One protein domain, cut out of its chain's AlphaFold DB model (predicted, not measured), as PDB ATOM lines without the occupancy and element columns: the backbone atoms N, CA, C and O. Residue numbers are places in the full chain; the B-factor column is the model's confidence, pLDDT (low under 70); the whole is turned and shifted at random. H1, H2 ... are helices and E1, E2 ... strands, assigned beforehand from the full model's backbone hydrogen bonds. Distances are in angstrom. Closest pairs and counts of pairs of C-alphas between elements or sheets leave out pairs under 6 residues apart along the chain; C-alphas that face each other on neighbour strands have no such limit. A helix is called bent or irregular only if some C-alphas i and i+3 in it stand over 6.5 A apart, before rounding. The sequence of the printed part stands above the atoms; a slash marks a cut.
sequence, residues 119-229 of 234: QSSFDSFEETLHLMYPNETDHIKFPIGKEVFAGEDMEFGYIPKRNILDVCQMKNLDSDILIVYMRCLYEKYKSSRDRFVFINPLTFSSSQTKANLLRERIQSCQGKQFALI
ATOM      1  N   GLN A 119     328.817 394.437 395.309       47.72
ATOM      2  CA  GLN A 119     328.288 393.513 394.308       47.72
ATOM      3  C   GLN A 119     328.852 392.088 394.478       47.72
ATOM      4  O   GLN A 119     328.082 391.134 394.516       47.72
ATOM      5  N   SER A 120     330.165 391.941 394.712       52.66
ATOM      6  CA  SER A 120     330.800 390.627 394.921       52.66
ATOM      7  C   SER A 120     330.386 389.971 396.243       52.66
ATOM      8  O   SER A 120     330.355 388.748 396.348       52.66
ATOM      9  N   SER A 121     330.002 390.777 397.241       64.94
ATOM     10  CA  SER A 121     329.416 390.304 398.503       64.94
ATOM     11  C   SER A 121     328.072 389.600 398.322       64.94
ATOM     12  O   SER A 121     327.742 388.726 399.123       64.94
ATOM     13  N   PHE A 122     327.268 390.015 397.341       64.19
ATOM     14  CA  PHE A 122     325.925 389.474 397.158       64.19
ATOM     15  C   PHE A 122     325.944 388.221 396.290       64.19
ATOM     16  O   PHE A 122     325.294 387.240 396.641       64.19
ATOM     17  N   ASP A 123     326.752 388.222 395.229       66.69
ATOM     18  CA  ASP A 123     326.970 387.039 394.389       66.69
ATOM     19  C   ASP A 123     327.530 385.881 395.240       66.69
ATOM     20  O   ASP A 123     327.014 384.765 395.212       66.69
ATOM     21  N   SER A 124     328.484 386.181 396.133       71.19
ATOM     22  CA  SER A 124     329.009 385.220 397.115       71.19
ATOM     23  C   SER A 124     327.939 384.712 398.097       71.19
ATOM     24  O   SER A 124     327.944 383.540 398.488       71.19
ATOM     25  N   PHE A 125     326.983 385.559 398.487       73.50
ATOM     26  CA  PHE A 125     325.859 385.152 399.332       73.50
ATOM     27  C   PHE A 125     324.860 384.267 398.578       73.50
ATOM     28  O   PHE A 125     324.385 383.277 399.133       73.50
ATOM     29  N   GLU A 126     324.553 384.581 397.321       68.88
ATOM     30  CA  GLU A 126     323.675 383.770 396.477       68.88
ATOM     31  C   GLU A 126     324.272 382.381 396.217       68.88
ATOM     32  O   GLU A 126     323.564 381.375 396.330       68.88
ATOM     33  N   GLU A 127     325.581 382.301 395.970       73.81
ATOM     34  CA  GLU A 127     326.324 381.039 395.905       73.81
ATOM     35  C   GLU A 127     326.260 380.284 397.238       73.81
ATOM     36  O   GLU A 127     325.955 379.091 397.270       73.81
ATOM     37  N   THR A 128     326.449 380.982 398.362       70.06
ATOM     38  CA  THR A 128     326.333 380.392 399.705       70.06
ATOM     39  C   THR A 128     324.922 379.857 399.968       70.06
ATOM     40  O   THR A 128     324.771 378.777 400.538       70.06
ATOM     41  N   LEU A 129     323.870 380.550 399.522       69.38
ATOM     42  CA  LEU A 129     322.492 380.060 399.602       69.38
ATOM     43  C   LEU A 129     322.277 378.812 398.739       69.38
ATOM     44  O   LEU A 129     321.575 377.895 399.167       69.38
ATOM     45  N   HIS A 130     322.880 378.747 397.551       71.00
ATOM     46  CA  HIS A 130     322.837 377.549 396.711       71.00
ATOM     47  C   HIS A 130     323.572 376.367 397.355       71.00
ATOM     48  O   HIS A 130     323.082 375.243 397.283       71.00
ATOM     49  N   LEU A 131     324.690 376.618 398.042       72.12
ATOM     50  CA  LEU A 131     325.457 375.595 398.756       72.12
ATOM     51  C   LEU A 131     324.777 375.123 400.048       72.12
ATOM     52  O   LEU A 131     324.790 373.929 400.339       72.12
ATOM     53  N   MET A 132     324.169 376.029 400.822       66.69
ATOM     54  CA  MET A 132     323.445 375.683 402.057       66.69
ATOM     55  C   MET A 132     322.104 375.003 401.784       66.69
ATOM     56  O   MET A 132     321.640 374.196 402.592       66.69
ATOM     57  N   TYR A 133     321.486 375.302 400.641       67.94
ATOM     58  CA  TYR A 133     320.223 374.711 400.214       67.94
ATOM     59  C   TYR A 133     320.380 374.070 398.828       67.94
ATOM     60  O   TYR A 133     319.772 374.553 397.863       67.94
ATOM     61  N   PRO A 134     321.158 372.971 398.728       60.88
ATOM     62  CA  PRO A 134     321.463 372.301 397.463       60.88
ATOM     63  C   PRO A 134     320.258 371.544 396.888       60.88
ATOM     64  O   PRO A 134     320.302 371.067 395.759       60.88
ATOM     65  N   ASN A 135     319.175 371.418 397.662       58.16
ATOM     66  CA  ASN A 135     317.952 370.751 397.238       58.16
ATOM     67  C   ASN A 135     317.282 371.520 396.087       58.16
ATOM     68  O   ASN A 135     317.217 372.750 396.103       58.16
ATOM     69  N   GLU A 136     316.689 370.780 395.147       60.19
ATOM     70  CA  GLU A 136     315.919 371.295 393.997       60.19
ATOM     71  C   GLU A 136     314.703 372.158 394.386       60.19
ATOM     72  O   GLU A 136     314.057 372.758 393.530       60.19
ATOM     73  N   THR A 137     314.358 372.228 395.673       66.56
ATOM     74  CA  THR A 137     313.259 373.056 396.162       66.56
ATOM     75  C   THR A 137     313.674 374.525 396.189       66.56
ATOM     76  O   THR A 137     314.605 374.920 396.892       66.56
ATOM     77  N   ASP A 138     312.930 375.356 395.468       83.62
ATOM     78  CA  ASP A 138     313.115 376.808 395.362       83.62
ATOM     79  C   ASP A 138     312.728 377.589 396.631       83.62
ATOM     80  O   ASP A 138     312.718 378.822 396.625       83.62
ATOM     81  N   HIS A 139     312.424 376.895 397.730       85.06
ATOM     82  CA  HIS A 139     311.906 377.471 398.961       85.06
ATOM     83  C   HIS A 139     312.390 376.741 400.220       85.06
ATOM     84  O   HIS A 139     312.706 375.551 400.208       85.06
ATOM     85  N   ILE A 140     312.370 377.459 401.342       85.25
ATOM     86  CA  ILE A 140     312.614 376.944 402.689       85.25
ATOM     87  C   ILE A 140     311.269 376.740 403.385       85.25
ATOM     88  O   ILE A 140     310.498 377.685 403.538       85.25
ATOM     89  N   LYS A 141     310.988 375.519 403.839       87.19
ATOM     90  CA  LYS A 141     309.797 375.202 404.641       87.19
ATOM     91  C   LYS A 141     310.082 375.407 406.131       87.19
ATOM     92  O   LYS A 141     311.114 374.951 406.618       87.19
ATOM     93  N   PHE A 142     309.158 376.021 406.872       85.44
ATOM     94  CA  PHE A 142     309.292 376.236 408.320       85.44
ATOM     95  C   PHE A 142     307.965 376.017 409.071       85.44
ATOM     96  O   PHE A 142     306.896 376.232 408.494       85.44
ATOM     97  N   PRO A 143     307.997 375.580 410.344       89.06
ATOM     98  CA  PRO A 143     306.792 375.409 411.152       89.06
ATOM     99  C   PRO A 143     306.263 376.758 411.662       89.06
ATOM    100  O   PRO A 143     307.024 377.582 412.177       89.06
ATOM    101  N   ILE A 144     304.950 376.968 411.557       87.69
ATOM    102  CA  ILE A 144     304.271 378.173 412.062       87.69
ATOM    103  C   ILE A 144     303.531 377.866 413.361       87.69
ATOM    104  O   ILE A 144     303.691 378.598 414.329       87.69
ATOM    105  N   GLY A 145     302.791 376.760 413.415       84.62
ATOM    106  CA  GLY A 145     301.927 376.448 414.553       84.62
ATOM    107  C   GLY A 145     300.570 377.149 414.447       84.62
ATOM    108  O   GLY A 145     300.471 378.346 414.165       84.62
ATOM    109  N   LYS A 146     299.502 376.383 414.680       83.00
ATOM    110  CA  LYS A 146     298.101 376.812 414.505       83.00
ATOM    111  C   LYS A 146     297.707 377.974 415.422       83.00
ATOM    112  O   LYS A 146     296.743 378.695 415.179       83.00
ATOM    113  N   GLU A 147     298.456 378.156 416.502       84.44
ATOM    114  CA  GLU A 147     298.212 379.165 417.521       84.44
ATOM    115  C   GLU A 147     298.645 380.581 417.112       84.44
ATOM    116  O   GLU A 147     298.204 381.554 417.725       84.44
ATOM    117  N   VAL A 148     299.500 380.718 416.091       87.88
ATOM    118  CA  VAL A 148     300.104 382.010 415.731       87.88
ATOM    119  C   VAL A 148     299.081 382.961 415.134       87.88
ATOM    120  O   VAL A 148     298.967 384.099 415.583       87.88
ATOM    121  N   PHE A 149     298.304 382.491 414.158       87.00
ATOM    122  CA  PHE A 149     297.360 383.317 413.404       87.00
ATOM    123  C   PHE A 149     295.913 383.064 413.817       87.00
ATOM    124  O   PHE A 149     295.058 382.777 412.985       87.00
ATOM    125  N   ALA A 150     295.649 383.158 415.123       71.19
ATOM    126  CA  ALA A 150     294.297 383.171 415.684       71.19
ATOM    127  C   ALA A 150     293.381 382.034 415.170       71.19
ATOM    128  O   ALA A 150     292.207 382.265 414.884       71.19
ATOM    129  N   GLY A 151     293.919 380.812 415.057       64.94
ATOM    130  CA  GLY A 151     293.152 379.619 414.681       64.94
ATOM    131  C   GLY A 151     293.124 379.295 413.188       64.94
ATOM    132  O   GLY A 151     292.358 378.426 412.780       64.94
ATOM    133  N   GLU A 152     293.938 379.951 412.359       74.31
ATOM    134  CA  GLU A 152     294.188 379.441 411.011       74.31
ATOM    135  C   GLU A 152     294.908 378.092 411.054       74.31
ATOM    136  O   GLU A 152     295.924 377.936 411.737       74.31
ATOM    137  N   ASP A 153     294.422 377.135 410.259       72.69
ATOM    138  CA  ASP A 153     295.111 375.871 409.991       72.69
ATOM    139  C   ASP A 153     296.322 376.111 409.071       72.69
ATOM    140  O   ASP A 153     296.378 375.687 407.918       72.69
ATOM    141  N   MET A 154     297.313 376.827 409.601       83.06
ATOM    142  CA  MET A 154     298.598 377.078 408.966       83.06
ATOM    143  C   MET A 154     299.694 376.369 409.758       83.06
ATOM    144  O   MET A 154     300.296 376.912 410.681       83.06
ATOM    145  N   GLU A 155     299.940 375.110 409.410       85.88
ATOM    146  CA  GLU A 155     300.964 374.306 410.082       85.88
ATOM    147  C   GLU A 155     302.382 374.710 409.645       85.88
ATOM    148  O   GLU A 155     303.304 374.768 410.463       85.88
ATOM    149  N   PHE A 156     302.540 375.070 408.367       87.81
ATOM    150  CA  PHE A 156     303.822 375.410 407.757       87.81
ATOM    151  C   PHE A 156     303.738 376.670 406.899       87.81
ATOM    152  O   PHE A 156     302.711 376.943 406.277       87.81
ATOM    153  N   GLY A 157     304.854 377.389 406.826       88.06
ATOM    154  CA  GLY A 157     305.101 378.437 405.844       88.06
ATOM    155  C   GLY A 157     306.254 378.075 404.916       88.06
ATOM    156  O   GLY A 157     307.005 377.124 405.166       88.06
ATOM    157  N   TYR A 158     306.392 378.860 403.851       89.94
ATOM    158  CA  TYR A 158     307.418 378.692 402.832       89.94
ATOM    159  C   TYR A 158     308.095 380.032 402.564       89.94
ATOM    160  O   TYR A 158     307.415 381.039 402.425       89.94
ATOM    161  N   ILE A 159     309.423 380.046 402.486       90.75
ATOM    162  CA  ILE A 159     310.208 381.210 402.070       90.75
ATOM    163  C   ILE A 159     310.872 380.867 400.740       90.75
ATOM    164  O   ILE A 159     311.873 380.149 400.742       90.75
ATOM    165  N   PRO A 160     310.345 381.347 399.605       88.69
ATOM    166  CA  PRO A 160     311.045 381.259 398.332       88.69
ATOM    167  C   PRO A 160     312.449 381.866 398.433       88.69
ATOM    168  O   PRO A 160     312.616 382.923 399.045       88.69
ATOM    169  N   LYS A 161     313.451 381.255 397.791       85.75
ATOM    170  CA  LYS A 161     314.832 381.770 397.758       85.75
ATOM    171  C   LYS A 161     314.872 383.227 397.285       85.75
ATOM    172  O   LYS A 161     315.558 384.040 397.897       85.75
ATOM    173  N   ARG A 162     314.046 383.586 396.288       86.38
ATOM    174  CA  ARG A 162     313.906 384.974 395.806       86.38
ATOM    175  C   ARG A 162     313.562 385.961 396.928       86.38
ATOM    176  O   ARG A 162     314.137 387.037 396.972       86.38
ATOM    177  N   ASN A 163     312.708 385.572 397.878       90.06
ATOM    178  CA  ASN A 163     312.298 386.460 398.962       90.06
ATOM    179  C   ASN A 163     313.450 386.705 399.949       90.06
ATOM    180  O   ASN A 163     313.521 387.772 400.550       90.06
ATOM    181  N   ILE A 164     314.359 385.738 400.120       86.12
ATOM    182  CA  ILE A 164     315.578 385.920 400.924       86.12
ATOM    183  C   ILE A 164     316.464 386.972 400.262       86.12
ATOM    184  O   ILE A 164     316.944 387.885 400.929       86.12
ATOM    185  N   LEU A 165     316.625 386.878 398.938       83.75
ATOM    186  CA  LEU A 165     317.376 387.871 398.176       83.75
ATOM    187  C   LEU A 165     316.718 389.252 398.277       83.75
ATOM    188  O   LEU A 165     317.416 390.235 398.514       83.75
ATOM    189  N   ASP A 166     315.388 389.330 398.175       89.00
ATOM    190  CA  ASP A 166     314.644 390.585 398.310       89.00
ATOM    191  C   ASP A 166     314.839 391.226 399.694       89.00
ATOM    192  O   ASP A 166     315.039 392.438 399.780       89.00
ATOM    193  N   VAL A 167     314.867 390.430 400.772       87.31
ATOM    194  CA  VAL A 167     315.197 390.914 402.125       87.31
ATOM    195  C   VAL A 167     316.611 391.488 402.167       87.31
ATOM    196  O   VAL A 167     316.804 392.611 402.630       87.31
ATOM    197  N   CYS A 168     317.601 390.749 401.664       82.19
ATOM    198  CA  CYS A 168     318.998 391.183 401.687       82.19
ATOM    199  C   CYS A 168     319.242 392.427 400.813       82.19
ATOM    200  O   CYS A 168     320.109 393.239 401.126       82.19
ATOM    201  N   GLN A 169     318.461 392.606 399.747       81.19
ATOM    202  CA  GLN A 169     318.539 393.761 398.848       81.19
ATOM    203  C   GLN A 169     317.620 394.918 399.264       81.19
ATOM    204  O   GLN A 169     317.526 395.904 398.531       81.19
ATOM    205  N   MET A 170     316.944 394.825 400.417       84.81
ATOM    206  CA  MET A 170     315.983 395.829 400.896       84.81
ATOM    207  C   MET A 170     314.910 396.172 399.846       84.81
ATOM    208  O   MET A 170     314.541 397.333 399.653       84.81
ATOM    209  N   LYS A 171     314.435 395.147 399.135       87.31
ATOM    210  CA  LYS A 171     313.368 395.233 398.135       87.31
ATOM    211  C   LYS A 171     311.994 395.038 398.777       87.31
ATOM    212  O   LYS A 171     311.853 394.916 399.994       87.31
ATOM    213  N   ASN A 172     310.960 395.039 397.936       88.25
ATOM    214  CA  ASN A 172     309.592 394.771 398.361       88.25
ATOM    215  C   ASN A 172     309.505 393.416 399.065       88.25
ATOM    216  O   ASN A 172     309.942 392.399 398.536       88.25
ATOM    217  N   LEU A 173     308.914 393.430 400.257       91.12
ATOM    218  CA  LEU A 173     308.744 392.239 401.068       91.12
ATOM    219  C   LEU A 173     307.397 391.592 400.767       91.12
ATOM    220  O   LEU A 173     306.340 392.209 400.918       91.12
ATOM    221  N   ASP A 174     307.451 390.321 400.396       89.56
ATOM    222  CA  ASP A 174     306.261 389.518 400.166       89.56
ATOM    223  C   ASP A 174     305.618 389.056 401.482       89.56
ATOM    224  O   ASP A 174     306.236 389.020 402.553       89.56
ATOM    225  N   SER A 175     304.350 388.648 401.387       89.31
ATOM    226  CA  SER A 175     303.564 388.170 402.533       89.31
ATOM    227  C   SER A 175     304.231 387.008 403.270       89.31
ATOM    228  O   SER A 175     304.126 386.936 404.490       89.31
ATOM    229  N   ASP A 176     304.971 386.151 402.566       90.69
ATOM    230  CA  ASP A 176     305.698 385.032 403.170       90.69
ATOM    231  C   ASP A 176     306.733 385.503 404.203       90.69
ATOM    232  O   ASP A 176     306.845 384.926 405.283       90.69
ATOM    233  N   ILE A 177     307.447 386.600 403.922       92.50
ATOM    234  CA  ILE A 177     308.423 387.178 404.856       92.50
ATOM    235  C   ILE A 177     307.717 387.794 406.061       92.50
ATOM    236  O   ILE A 177     308.168 387.630 407.196       92.50
ATOM    237  N   LEU A 178     306.579 388.457 405.842       92.44
ATOM    238  CA  LEU A 178     305.770 389.002 406.933       92.44
ATOM    239  C   LEU A 178     305.248 387.894 407.856       92.44
ATOM    240  O   LEU A 178     305.261 388.058 409.075       92.44
ATOM    241  N   ILE A 179     304.843 386.754 407.292       92.38
ATOM    242  CA  ILE A 179     304.408 385.575 408.049       92.38
ATOM    243  C   ILE A 179     305.545 385.059 408.942       92.38
ATOM    244  O   ILE A 179     305.330 384.844 410.138       92.38
ATOM    245  N   VAL A 180     306.760 384.915 408.398       92.56
ATOM    246  CA  VAL A 180     307.955 384.514 409.167       92.56
ATOM    247  C   VAL A 180     308.226 385.506 410.290       92.56
ATOM    248  O   VAL A 180     308.407 385.113 411.440       92.56
ATOM    249  N   TYR A 181     308.218 386.801 409.976       92.50
ATOM    250  CA  TYR A 181     308.493 387.846 410.952       92.50
ATOM    251  C   TYR A 181     307.477 387.838 412.098       92.50
ATOM    252  O   TYR A 181     307.859 387.863 413.269       92.50
ATOM    253  N   MET A 182     306.183 387.719 411.791       92.50
ATOM    254  CA  MET A 182     305.131 387.605 412.806       92.50
ATOM    255  C   MET A 182     305.288 386.346 413.660       92.50
ATOM    256  O   MET A 182     305.120 386.419 414.878       92.50
ATOM    257  N   ARG A 183     305.685 385.214 413.066       92.44
ATOM    258  CA  ARG A 183     306.029 384.000 413.817       92.44
ATOM    259  C   ARG A 183     307.204 384.240 414.769       92.44
ATOM    260  O   ARG A 183     307.131 383.849 415.933       92.44
ATOM    261  N   CYS A 184     308.262 384.913 414.315       92.00
ATOM    262  CA  CYS A 184     309.399 385.274 415.163       92.00
ATOM    263  C   CYS A 184     308.982 386.199 416.314       92.00
ATOM    264  O   CYS A 184     309.417 385.993 417.444       92.00
ATOM    265  N   LEU A 185     308.110 387.180 416.063       92.00
ATOM    266  CA  LEU A 185     307.566 388.046 417.114       92.00
ATOM    267  C   LEU A 185     306.732 387.254 418.128       92.00
ATOM    268  O   LEU A 185     306.893 387.441 419.332       92.00
ATOM    269  N   TYR A 186     305.880 386.346 417.657       90.56
ATOM    270  CA  TYR A 186     305.075 385.482 418.517       90.56
ATOM    271  C   TYR A 186     305.938 384.626 419.461       90.56
ATOM    272  O   TYR A 186     305.613 384.451 420.641       90.56
ATOM    273  N   GLU A 187     307.069 384.120 418.965       90.44
ATOM    274  CA  GLU A 187     308.049 383.406 419.784       90.44
ATOM    275  C   GLU A 187     308.811 384.337 420.732       90.44
ATOM    276  O   GLU A 187     308.928 384.030 421.919       90.44
ATOM    277  N   LYS A 188     309.245 385.511 420.261       92.00
ATOM    278  CA  LYS A 188     309.943 386.510 421.084       92.00
ATOM    279  C   LYS A 188     309.110 386.956 422.289       92.00
ATOM    280  O   LYS A 188     309.653 387.129 423.375       92.00
ATOM    281  N   TYR A 189     307.797 387.095 422.124       88.50
ATOM    282  CA  TYR A 189     306.880 387.513 423.189       88.50
ATOM    283  C   TYR A 189     306.178 386.344 423.888       88.50
ATOM    284  O   TYR A 189     305.057 386.508 424.365       88.50
ATOM    285  N   LYS A 190     306.827 385.173 423.989       86.06
ATOM    286  CA  LYS A 190     306.242 383.955 424.579       86.06
ATOM    287  C   LYS A 190     305.574 384.168 425.938       86.06
ATOM    288  O   LYS A 190     304.476 383.659 426.146       86.06
ATOM    289  N   SER A 191     306.187 384.965 426.812       88.06
ATOM    290  CA  SER A 191     305.674 385.269 428.156       88.06
ATOM    291  C   SER A 191     304.457 386.198 428.180       88.06
ATOM    292  O   SER A 191     303.869 386.384 429.236       88.06
ATOM    293  N   SER A 192     304.091 386.810 427.050       87.50
ATOM    294  CA  SER A 192     302.967 387.748 426.971       87.50
ATOM    295  C   SER A 192     302.159 387.621 425.674       87.50
ATOM    296  O   SER A 192     301.698 388.624 425.124       87.50
ATOM    297  N   ARG A 193     302.043 386.400 425.132       84.00
ATOM    298  CA  ARG A 193     301.289 386.092 423.895       84.00
ATOM    299  C   ARG A 193     299.797 386.383 424.019       84.00
ATOM    300  O   ARG A 193     299.138 386.699 423.035       84.00
ATOM    301  N   ASP A 194     299.274 386.273 425.229       83.12
ATOM    302  CA  ASP A 194     297.900 386.575 425.618       83.12
ATOM    303  C   ASP A 194     297.513 388.044 425.397       83.12
ATOM    304  O   ASP A 194     296.335 388.357 425.257       83.12
ATOM    305  N   ARG A 195     298.490 388.950 425.272       87.19
ATOM    306  CA  ARG A 195     298.232 390.360 424.953       87.19
ATOM    307  C   ARG A 195     298.150 390.654 423.459       87.19
ATOM    308  O   ARG A 195     297.671 391.727 423.102       87.19
ATOM    309  N   PHE A 196     298.600 389.734 422.602       87.06
ATOM    310  CA  PHE A 196     298.745 389.969 421.167       87.06
ATOM    311  C   PHE A 196     297.875 389.033 420.320       87.06
ATOM    312  O   PHE A 196     297.742 387.831 420.573       87.06
ATOM    313  N   VAL A 197     297.309 389.588 419.254       86.31
ATOM    314  CA  VAL A 197     296.703 388.839 418.151       86.31
ATOM    315  C   VAL A 197     297.455 389.160 416.878       86.31
ATOM    316  O   VAL A 197     297.581 390.325 416.520       86.31
ATOM    317  N   PHE A 198     297.942 388.134 416.189       88.06
ATOM    318  CA  PHE A 198     298.574 388.276 414.883       88.06
ATOM    319  C   PHE A 198     297.577 387.841 413.813       88.06
ATOM    320  O   PHE A 198     296.996 386.759 413.906       88.06
ATOM    321  N   ILE A 199     297.363 388.686 412.807       86.56
ATOM    322  CA  ILE A 199     296.475 388.379 411.683       86.56
ATOM    323  C   ILE A 199     297.329 388.015 410.473       86.56
ATOM    324  O   ILE A 199     298.228 388.772 410.109       86.56
ATOM    325  N   ASN A 200     297.043 386.872 409.839       86.75
ATOM    326  CA  ASN A 200     297.804 386.418 408.677       86.75
ATOM    327  C   ASN A 200     297.739 387.467 407.545       86.75
ATOM    328  O   ASN A 200     296.630 387.816 407.120       86.75
ATOM    329  N   PRO A 201     298.886 387.924 407.004       86.25
ATOM    330  CA  PRO A 201     298.950 388.798 405.831       86.25
ATOM    331  C   PRO A 201     298.107 388.362 404.629       86.25
ATOM    332  O   PRO A 201     297.511 389.205 403.960       86.25
ATOM    333  N   LEU A 202     297.959 387.058 404.391       80.12
ATOM    334  CA  LEU A 202     297.180 386.512 403.269       80.12
ATOM    335  C   LEU A 202     295.655 386.683 403.434       80.12
ATOM    336  O   LEU A 202     294.873 386.505 402.486       80.12
ATOM    337  N   THR A 203     295.220 387.074 404.633       74.50
ATOM    338  CA  THR A 203     293.821 387.384 404.950       74.50
ATOM    339  C   THR A 203     293.345 388.649 404.239       74.50
ATOM    340  O   THR A 203     292.146 388.844 404.079       74.50
ATOM    341  N   PHE A 204     294.237 389.510 403.751       63.47
ATOM    342  CA  PHE A 204     293.839 390.772 403.136       63.47
ATOM    343  C   PHE A 204     293.725 390.632 401.616       63.47
ATOM    344  O   PHE A 204     294.705 390.520 400.890       63.47
ATOM    345  N   SER A 205     292.490 390.629 401.116       58.00
ATOM    346  CA  SER A 205     292.172 390.953 399.720       58.00
ATOM    347  C   SER A 205     290.866 391.736 399.677       58.00
ATOM    348  O   SER A 205     290.054 391.622 400.590       58.00
ATOM    349  N   SER A 206     290.631 392.477 398.599       55.12
ATOM    350  CA  SER A 206     289.490 393.380 398.382       55.12
ATOM    351  C   SER A 206     288.095 392.724 398.324       55.12
ATOM    352  O   SER A 206     287.147 393.351 397.860       55.12
ATOM    353  N   SER A 207     287.928 391.477 398.775       62.31
ATOM    354  CA  SER A 207     286.626 390.808 398.777       62.31
ATOM    355  C   SER A 207     285.885 391.020 400.099       62.31
ATOM    356  O   SER A 207     286.457 390.911 401.186       62.31
ATOM    357  N   GLN A 208     284.573 391.256 400.006       58.44
ATOM    358  CA  GLN A 208     283.673 391.422 401.155       58.44
ATOM    359  C   GLN A 208     283.765 390.246 402.149       58.44
ATOM    360  O   GLN A 208     283.680 390.430 403.362       58.44
ATOM    361  N   THR A 209     284.010 389.037 401.638       59.22
ATOM    362  CA  THR A 209     284.187 387.807 402.421       59.22
ATOM    363  C   THR A 209     285.362 387.895 403.397       59.22
ATOM    364  O   THR A 209     285.250 387.438 404.531       59.22
ATOM    365  N   LYS A 210     286.478 388.522 403.003       66.00
ATOM    366  CA  LYS A 210     287.657 388.643 403.870       66.00
ATOM    367  C   LYS A 210     287.538 389.781 404.891       66.00
ATOM    368  O   LYS A 210     288.085 389.667 405.983       66.00
ATOM    369  N   ALA A 211     286.760 390.827 404.592       69.56
ATOM    370  CA  ALA A 211     286.426 391.873 405.565       69.56
ATOM    371  C   ALA A 211     285.565 391.334 406.724       69.56
ATOM    372  O   ALA A 211     285.796 391.683 407.883       69.56
ATOM    373  N   ASN A 212     284.618 390.436 406.432       71.31
ATOM    374  CA  ASN A 212     283.839 389.754 407.467       71.31
ATOM    375  C   ASN A 212     284.719 388.821 408.313       71.31
ATOM    376  O   ASN A 212     284.644 388.874 409.535       71.31
ATOM    377  N   LEU A 213     285.624 388.062 407.682       69.50
ATOM    378  CA  LEU A 213     286.581 387.202 408.390       69.50
ATOM    379  C   LEU A 213     287.499 388.006 409.327       69.50
ATOM    380  O   LEU A 213     287.779 387.595 410.452       69.50
ATOM    381  N   LEU A 214     287.945 389.185 408.883       73.88
ATOM    382  CA  LEU A 214     288.702 390.115 409.716       73.88
ATOM    383  C   LEU A 214     287.881 390.597 410.915       73.88
ATOM    384  O   LEU A 214     288.381 390.610 412.037       73.88
ATOM    385  N   ARG A 215     286.623 390.984 410.685       77.19
ATOM    386  CA  ARG A 215     285.714 391.442 411.739       77.19
ATOM    387  C   ARG A 215     285.484 390.358 412.788       77.19
ATOM    388  O   ARG A 215     285.614 390.646 413.972       77.19
ATOM    389  N   GLU A 216     285.188 389.136 412.361       74.69
ATOM    390  CA  GLU A 216     284.998 387.989 413.255       74.69
ATOM    391  C   GLU A 216     286.257 387.712 414.081       74.69
ATOM    392  O   GLU A 216     286.173 387.491 415.287       74.69
ATOM    393  N   ARG A 217     287.442 387.821 413.466       70.00
ATOM    394  CA  ARG A 217     288.722 387.664 414.168       70.00
ATOM    395  C   ARG A 217     288.994 388.758 415.178       70.00
ATOM    396  O   ARG A 217     289.459 388.460 416.267       70.00
ATOM    397  N   ILE A 218     288.698 390.012 414.851       74.25
ATOM    398  CA  ILE A 218     288.831 391.118 415.807       74.25
ATOM    399  C   ILE A 218     287.850 390.919 416.971       74.25
ATOM    400  O   ILE A 218     288.208 391.128 418.125       74.25
ATOM    401  N   GLN A 219     286.629 390.462 416.690       76.31
ATOM    402  CA  GLN A 219     285.617 390.197 417.715       76.31
ATOM    403  C   GLN A 219     285.965 388.999 418.610       76.31
ATOM    404  O   GLN A 219     285.624 389.011 419.792       76.31
ATOM    405  N   SER A 220     286.678 387.995 418.093       67.56
ATOM    406  CA  SER A 220     287.134 386.842 418.878       67.56
ATOM    407  C   SER A 220     288.360 387.131 419.758       67.56
ATOM    408  O   SER A 220     288.745 386.283 420.560       67.56
ATOM    409  N   CYS A 221     288.941 388.339 419.693       66.25
ATOM    410  CA  CYS A 221     290.103 388.772 420.484       66.25
ATOM    411  C   CYS A 221     289.814 389.008 421.987       66.25
ATOM    412  O   CYS A 221     290.461 389.855 422.603       66.25
ATOM    413  N   GLN A 222     288.855 388.303 422.596       64.88
ATOM    414  CA  GLN A 222     288.422 388.541 423.980       64.88
ATOM    415  C   GLN A 222     289.611 388.578 424.959       64.88
ATOM    416  O   GLN A 222     290.354 387.609 425.096       64.88
ATOM    417  N   GLY A 223     289.792 389.722 425.631       66.44
ATOM    418  CA  GLY A 223     290.833 389.936 426.643       66.44
ATOM    419  C   GLY A 223     292.228 390.301 426.117       66.44
ATOM    420  O   GLY A 223     293.096 390.622 426.926       66.44
ATOM    421  N   LYS A 224     292.461 390.310 424.796       71.69
ATOM    422  CA  LYS A 224     293.762 390.694 424.221       71.69
ATOM    423  C   LYS A 224     293.845 392.207 424.002       71.69
ATOM    424  O   LYS A 224     292.881 392.829 423.567       71.69
ATOM    425  N   GLN A 225     295.005 392.801 424.285       75.25
ATOM    426  CA  GLN A 225     295.189 394.260 424.252       75.25
ATOM    427  C   GLN A 225     295.564 394.808 422.868       75.25
ATOM    428  O   GLN A 225     295.199 395.936 422.551       75.25
ATOM    429  N   PHE A 226     296.282 394.039 422.043       85.06
ATOM    430  CA  PHE A 226     296.842 394.532 420.783       85.06
ATOM    431  C   PHE A 226     296.624 393.551 419.628       85.06
ATOM    432  O   PHE A 226     296.922 392.362 419.745       85.06
ATOM    433  N   ALA A 227     296.165 394.061 418.484       84.94
ATOM    434  CA  ALA A 227     296.080 393.318 417.230       84.94
ATOM    435  C   ALA A 227     297.124 393.844 416.236       84.94
ATOM    436  O   ALA A 227     297.167 395.038 415.947       84.94
ATOM    437  N   LEU A 228     297.961 392.952 415.709       87.81
ATOM    438  CA  LEU A 228     298.929 393.250 414.663       87.81
ATOM    439  C   LEU A 228     298.336 392.866 413.316       87.81
ATOM    440  O   LEU A 228     298.089 391.689 413.035       87.81
ATOM    441  N   ILE A 229     298.123 393.891 412.497       86.06
ATOM    442  CA  ILE A 229     297.457 393.775 411.212       86.06
ATOM    443  C   ILE A 229     298.397 394.282 410.115       86.06
ATOM    444  O   ILE A 229     298.710 395.472 410.088       86.06
TER     445      ILE A 229
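AT A GLANCE: This is residues 119 to 229 of the 234 residues of an uncharacterized protein of Thalictrum thalictroides (UniProt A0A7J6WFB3). Helix H3 sits in the middle of a loose chain, between two small two-stranded sheets: the E1-E2 hairpin by its first half, the parallel pair E3-E4 by its second. H1 lies at one far end beyond H2, and H5 at the other. The 111 printed residues run H1 E1 E2 H2 H3 H4 E3 H5 E4, class mixed; the radius of gyration of the C-alphas is 16.6 A, the spans 50 by 35 by 24 A.

IN THESE COORDINATES: Find C-alpha 120 at (330.800, 390.627, 394.921); from there H1, residues 120 to 132, runs 18.1 A. Next come E1, 139 to 143, 13.4 A; E2, 156 to 160, 13.2 A; and H2, 161 to 168, 11.0 A. H3, 175 to 188, runs 19.7 A from (303.564, 388.170, 402.533). H4, 190 to 195, is irregular, with C-alphas 191 and 194 8.3 A apart. E3, 196 to 198, H5, 208 to 219, 16.7 A, and E4, 226 to 228, follow.

HOW THE PARTS SIT: Look at Glu 126 and Leu 165, whose C-alphas, 7.7 A apart, are the closest of H1 and H2: close but not clearly touching. E1 and E2 form an antiparallel hairpin, N 140 to O 159 at 2.8 A. The closest C-alphas of E2 and H3 are Ile 159 and Asp 176, 6.0 A; of H3 and E3, Met 182 and Phe 198, 6.9 A. E3, H5, E4 make a strand-helix-strand unit, parallel neighbour strands with a helix between, its crossover right-handed; N 197 to O 226 is 2.8 A. H3 and H5 are apart. Every O i to N i+4 pair is within hydrogen-bond range in H1, H2, H3 and H5; H4 has 0 of 2, and 1 of 3 O i to N i+3.

THE WHOLE: The farthest C-alphas, Ser 120 and Gln 222, are 51.4 A apart. The printed part has no cut; the link E1 to E2 is long. Mean pLDDT of the printed part is 79.2, with 27 residues under 70, among them 204 to 211.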